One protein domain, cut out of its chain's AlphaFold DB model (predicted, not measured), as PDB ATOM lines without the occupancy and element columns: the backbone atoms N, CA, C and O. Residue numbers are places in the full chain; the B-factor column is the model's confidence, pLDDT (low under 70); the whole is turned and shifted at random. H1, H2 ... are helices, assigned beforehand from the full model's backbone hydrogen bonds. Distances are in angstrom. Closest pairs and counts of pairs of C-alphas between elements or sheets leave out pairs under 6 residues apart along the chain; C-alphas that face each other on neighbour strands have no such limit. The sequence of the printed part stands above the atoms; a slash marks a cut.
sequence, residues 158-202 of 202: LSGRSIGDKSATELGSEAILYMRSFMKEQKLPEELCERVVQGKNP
ATOM      1  N   LEU A 158     219.725 122.837  91.250       76.75
ATOM      2  CA  LEU A 158     219.909 123.602  92.483       76.75
ATOM      3  C   LEU A 158     221.377 123.708  92.911       76.75
ATOM      4  O   LEU A 158     221.672 124.522  93.785       76.75
ATOM      5  N   SER A 159     222.297 122.958  92.297       77.81
ATOM      6  CA  SER A 159     223.723 123.071  92.604       77.81
ATOM      7  C   SER A 159     224.258 124.478  92.360       77.81
ATOM      8  O   SER A 159     223.944 125.140  91.368       77.81
ATOM      9  N   GLY A 160     225.014 124.966  93.345       79.50
ATOM     10  CA  GLY A 160     225.574 126.316  93.374       79.50
ATOM     11  C   GLY A 160     224.557 127.446  93.569       79.50
ATOM     12  O   GLY A 160     224.966 128.603  93.644       79.50
ATOM     13  N   ARG A 161     223.249 127.161  93.666       85.50
ATOM     14  CA  ARG A 161     222.236 128.192  93.938       85.50
ATOM     15  C   ARG A 161     222.121 128.440  95.437       85.50
ATOM     16  O   ARG A 161     222.010 127.496  96.216       85.50
ATOM     17  N   SER A 162     222.065 129.712  95.812       86.19
ATOM     18  CA  SER A 162     221.812 130.152  97.187       86.19
ATOM     19  C   SER A 162     220.571 131.038  97.231       86.19
ATOM     20  O   SER A 162     220.273 131.743  96.265       86.19
ATOM     21  N   ILE A 163     219.832 130.961  98.332       82.12
ATOM     22  CA  ILE A 163     218.683 131.812  98.649       82.12
ATOM     23  C   ILE A 163     219.035 132.489  99.973       82.12
ATOM     24  O   ILE A 163     219.137 131.814 100.997       82.12
ATOM     25  N   GLY A 164     219.301 133.796  99.920       82.44
ATOM     26  CA  GLY A 164     219.913 134.512 101.039       82.44
ATOM     27  C   GLY A 164     221.305 133.956 101.350       82.44
ATOM     28  O   GLY A 164     222.110 133.744 100.439       82.44
ATOM     29  N   ASP A 165     221.550 133.665 102.626       82.94
ATOM     30  CA  ASP A 165     222.830 133.142 103.126       82.94
ATOM     31  C   ASP A 165     222.919 131.603 103.107       82.94
ATOM     32  O   ASP A 165     223.947 131.033 103.482       82.94
ATOM     33  N   LYS A 166     221.855 130.907 102.682       82.75
ATOM     34  CA  LYS A 166     221.784 129.438 102.664       82.75
ATOM     35  C   LYS A 166     221.796 128.886 101.244       82.75
ATOM     36  O   LYS A 166     221.258 129.488 100.312       82.75
ATOM     37  N   SER A 167     222.349 127.686 101.076       87.31
ATOM     38  CA  SER A 167     222.226 126.975  99.801       87.31
ATOM     39  C   SER A 167     220.774 126.541  99.559       87.31
ATOM     40  O   SER A 167     220.042 126.189 100.487       87.31
ATOM     41  N   ALA A 168     220.335 126.540  98.299       85.75
ATOM     42  CA  ALA A 168     218.973 126.148  97.939       85.75
ATOM     43  C   ALA A 168     218.675 124.677  98.290       85.75
ATOM     44  O   ALA A 168     217.542 124.331  98.627       85.75
ATOM     45  N   THR A 169     219.691 123.810  98.239       85.06
ATOM     46  CA  THR A 169     219.593 122.393  98.617       85.06
ATOM     47  C   THR A 169     219.423 122.211 100.125       85.06
ATOM     48  O   THR A 169     218.602 121.400 100.555       85.06
ATOM     49  N   GLU A 170     220.148 122.984 100.933       85.19
ATOM     50  CA  GLU A 170     220.015 122.990 102.392       85.19
ATOM     51  C   GLU A 170     218.643 123.512 102.820       85.19
ATOM     52  O   GLU A 170     217.967 122.863 103.617       85.19
ATOM     53  N   LEU A 171     218.180 124.611 102.217       84.56
ATOM     54  CA  LEU A 171     216.852 125.158 102.491       84.56
ATOM     55  C   LEU A 171     215.735 124.157 102.146       84.56
ATOM     56  O   LEU A 171     214.796 123.981 102.921       84.56
ATOM     57  N   GLY A 172     215.848 123.456 101.012       84.56
ATOM     58  CA  GLY A 172     214.900 122.402 100.634       84.56
ATOM     59  C   GLY A 172     214.925 121.198 101.582       84.56
ATOM     60  O   GLY A 172     213.877 120.634 101.902       84.56
ATOM     61  N   SER A 173     216.108 120.824 102.074       87.88
ATOM     62  CA  SER A 173     216.283 119.700 103.005       87.88
ATOM     63  C   SER A 173     215.750 120.017 104.404       87.88
ATOM     64  O   SER A 173     215.193 119.138 105.064       87.88
ATOM     65  N   GLU A 174     215.867 121.271 104.845       88.38
ATOM     66  CA  GLU A 174     215.386 121.752 106.145       88.38
ATOM     67  C   GLU A 174     213.879 121.478 106.326       88.38
ATOM     68  O   GLU A 174     213.468 120.876 107.320       88.38
ATOM     69  N   ALA A 175     213.057 121.808 105.323       86.44
ATOM     70  CA  ALA A 175     211.613 121.554 105.357       86.44
ATOM     71  C   ALA A 175     211.269 120.054 105.467       86.44
ATOM     72  O   ALA A 175     210.359 119.673 106.207       86.44
ATOM     73  N   ILE A 176     212.023 119.191 104.776       90.00
ATOM     74  CA  ILE A 176     211.848 117.731 104.834       90.00
ATOM     75  C   ILE A 176     212.171 117.209 106.239       90.00
ATOM     76  O   ILE A 176     211.447 116.364 106.773       90.00
ATOM     77  N   LEU A 177     213.237 117.719 106.862       90.56
ATOM     78  CA  LEU A 177     213.637 117.333 108.216       90.56
ATOM     79  C   LEU A 177     212.617 117.785 109.262       90.56
ATOM     80  O   LEU A 177     212.264 116.988 110.133       90.56
ATOM     81  N   TYR A 178     212.085 119.005 109.146       90.81
ATOM     82  CA  TYR A 178     211.010 119.475 110.020       90.81
ATOM     83  C   TYR A 178     209.740 118.641 109.872       90.81
ATOM     84  O   TYR A 178     209.180 118.219 110.881       90.81
ATOM     85  N   MET A 179     209.324 118.326 108.640       90.25
ATOM     86  CA  MET A 179     208.190 117.429 108.400       90.25
ATOM     87  C   MET A 179     208.422 116.060 109.055       90.25
ATOM     88  O   MET A 179     207.543 115.543 109.742       90.25
ATOM     89  N   ARG A 180     209.616 115.477 108.893       89.94
ATOM     90  CA  ARG A 180     209.963 114.175 109.481       89.94
ATOM     91  C   ARG A 180     209.966 114.203 111.011       89.94
ATOM     92  O   ARG A 180     209.442 113.273 111.623       89.94
ATOM     93  N   SER A 181     210.559 115.228 111.623       90.56
ATOM     94  CA  SER A 181     210.565 115.399 113.083       90.56
ATOM     95  C   SER A 181     209.142 115.601 113.603       90.56
ATOM     96  O   SER A 181     208.736 114.886 114.512       90.56
ATOM     97  N   PHE A 182     208.328 116.431 112.943       92.88
ATOM     98  CA  PHE A 182     206.923 116.625 113.304       92.88
ATOM     99  C   PHE A 182     206.110 115.326 113.228       92.88
ATOM    100  O   PHE A 182     205.387 115.006 114.164       92.88
ATOM    101  N   MET A 183     206.264 114.522 112.170       88.44
ATOM    102  CA  MET A 183     205.586 113.220 112.075       88.44
ATOM    103  C   MET A 183     205.980 112.265 113.214       88.44
ATOM    104  O   MET A 183     205.154 111.469 113.660       88.44
ATOM    105  N   LYS A 184     207.223 112.346 113.706       90.38
ATOM    106  CA  LYS A 184     207.735 111.492 114.788       90.38
ATOM    107  C   LYS A 184     207.350 111.993 116.184       90.38
ATOM    108  O   LYS A 184     207.006 111.189 117.043       90.38
ATOM    109  N   GLU A 185     207.458 113.293 116.417       92.62
ATOM    110  CA  GLU A 185     207.365 113.921 117.741       92.62
ATOM    111  C   GLU A 185     206.013 114.604 117.978       92.62
ATOM    112  O   GLU A 185     205.702 114.968 119.108       92.62
ATOM    113  N   GLN A 186     205.204 114.777 116.924       92.31
ATOM    114  CA  GLN A 186     203.904 115.464 116.935       92.31
ATOM    115  C   GLN A 186     203.971 116.901 117.488       92.31
ATOM    116  O   GLN A 186     202.964 117.479 117.895       92.31
ATOM    117  N   LYS A 187     205.167 117.500 117.481       91.94
ATOM    118  CA  LYS A 187     205.445 118.872 117.911       91.94
ATOM    119  C   LYS A 187     206.365 119.534 116.889       91.94
ATOM    120  O   LYS A 187     207.290 118.906 116.382       91.94
ATOM    121  N   LEU A 188     206.087 120.794 116.559       89.50
ATOM    122  CA  LEU A 188     206.988 121.602 115.741       89.50
ATOM    123  C   LEU A 188     208.144 122.123 116.612       89.50
ATOM    124  O   LEU A 188     207.890 122.540 117.748       89.50
ATOM    125  N   PRO A 189     209.392 122.133 116.110       88.88
ATOM    126  CA  PRO A 189     210.514 122.720 116.835       88.88
ATOM    127  C   PRO A 189     210.268 124.193 117.168       88.88
ATOM    128  O   PRO A 189     209.759 124.949 116.339       88.88
ATOM    129  N   GLU A 190     210.663 124.609 118.371       88.38
ATOM    130  CA  GLU A 190     210.445 125.978 118.862       88.38
ATOM    131  C   GLU A 190     211.133 127.020 117.972       88.38
ATOM    132  O   GLU A 190     210.516 128.018 117.617       88.38
ATOM    133  N   GLU A 191     212.337 126.718 117.481       86.88
ATOM    134  CA  GLU A 191     213.072 127.559 116.528       86.88
ATOM    135  C   GLU A 191     212.274 127.847 115.240       86.88
ATOM    136  O   GLU A 191     212.267 128.972 114.735       86.88
ATOM    137  N   LEU A 192     211.564 126.843 114.709       87.06
ATOM    138  CA  LEU A 192     210.739 127.009 113.511       87.06
ATOM    139  C   LEU A 192     209.516 127.882 113.810       87.06
ATOM    140  O   LEU A 192     209.194 128.780 113.031       87.06
ATOM    141  N   CYS A 193     208.851 127.641 114.941       88.56
ATOM    142  CA  CYS A 193     207.714 128.446 115.383       88.56
ATOM    143  C   CYS A 193     208.113 129.917 115.559       88.56
ATOM    144  O   CYS A 193     207.426 130.808 115.059       88.56
ATOM    145  N   GLU A 194     209.248 130.177 116.207       88.56
ATOM    146  CA  GLU A 194     209.781 131.527 116.394       88.56
ATOM    147  C   GLU A 194     210.113 132.204 115.063       88.56
ATOM    148  O   GLU A 194     209.741 133.360 114.863       88.56
ATOM    149  N   ARG A 195     210.743 131.493 114.118       84.19
ATOM    150  CA  ARG A 195     211.019 132.011 112.765       84.19
ATOM    151  C   ARG A 195     209.751 132.443 112.032       84.19
ATOM    152  O   ARG A 195     209.729 133.533 111.461       84.19
ATOM    153  N   VAL A 196     208.707 131.613 112.060       85.94
ATOM    154  CA  VAL A 196     207.425 131.899 111.394       85.94
ATOM    155  C   VAL A 196     206.738 133.108 112.033       85.94
ATOM    156  O   VAL A 196     206.286 134.000 111.319       85.94
ATOM    157  N   VAL A 197     206.704 133.178 113.367       87.31
ATOM    158  CA  VAL A 197     206.079 134.292 114.103       87.31
ATOM    159  C   VAL A 197     206.845 135.604 113.912       87.31
ATOM    160  O   VAL A 197     206.231 136.663 113.805       87.31
ATOM    161  N   GLN A 198     208.176 135.557 113.829       83.50
ATOM    162  CA  GLN A 198     209.015 136.740 113.604       83.50
ATOM    163  C   GLN A 198     209.008 137.230 112.147       83.50
ATOM    164  O   GLN A 198     209.597 138.273 111.867       83.50
ATOM    165  N   GLY A 199     208.388 136.499 111.210       69.56
ATOM    166  CA  GLY A 199     208.340 136.872 109.791       69.56
ATOM    167  C   GLY A 199     209.715 136.947 109.117       69.56
ATOM    168  O   GLY A 199     209.855 137.579 108.070       69.56
ATOM    169  N   LYS A 200     210.745 136.332 109.710       60.56
ATOM    170  CA  LYS A 200     212.085 136.272 109.121       60.56
ATOM    171  C   LYS A 200     212.084 135.205 108.034       60.56
ATOM    172  O   LYS A 200     212.272 134.021 108.315       60.56
ATOM    173  N   ASN A 201     211.847 135.636 106.799       56.25
ATOM    174  CA  ASN A 201     212.233 134.832 105.649       56.25
ATOM    175  C   ASN A 201     213.767 134.701 105.606       56.25
ATOM    176  O   ASN A 201     214.451 135.638 106.032       56.25
ATOM    177  N   PRO A 202     214.290 133.550 105.148       53.47
ATOM    178  CA  PRO A 202     215.708 133.400 104.833       53.47
ATOM    179  C   PRO A 202     216.159 134.386 103.746       53.47
ATOM    180  O   PRO A 202     215.311 134.786 102.911       53.47
TER     181      PRO A 202
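Overview. This is residues 158 to 202 of the 202 residues of the protein "Quinolinate synthase" of Amphiprora paludosa (UniProt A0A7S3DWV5). One long helix, H1, makes one side of a flat, open frame, and the chain folds back toward the same side at both of its ends. A small turn at residues 162 to 167 lies before it, and the short helix H2 lies after it, with residues 193 to 200 sticking out. The printed part has 45 residues with two named helices, H1 then H2, and no named strand; its class is all helix. It is loose, with a radius of gyration of the C-alphas of 11.9 A, and spans 34 by 23 by 9 A.

Arrangement. H1, residues 168 to 185, and H2, residues 190 to 197, are only just apart, their closest C-alphas 8.3 A from each other. A tight link of 4 residues joins them. Before H1, residues 162 to 163 pair with residues 166 to 167, antiparallel. Each O i to N i+4 pair in H2 is within hydrogen-bond range, and 12 of 14 in H1.

Along the chain. H1 runs 26.0 A from C-alpha 168 at (218.973, 126.148, 97.939) to C-alpha 185. H2 runs 10.5 A and ends with C-alpha 197 at (206.079, 134.292, 114.103).

Size, cuts and confidence. The C-alphas of Gly 160 and Gln 186, the two farthest apart, are 33.8 A from each other. The printed part has no cut, and its pLDDT is under 70 at residues 199 to 202.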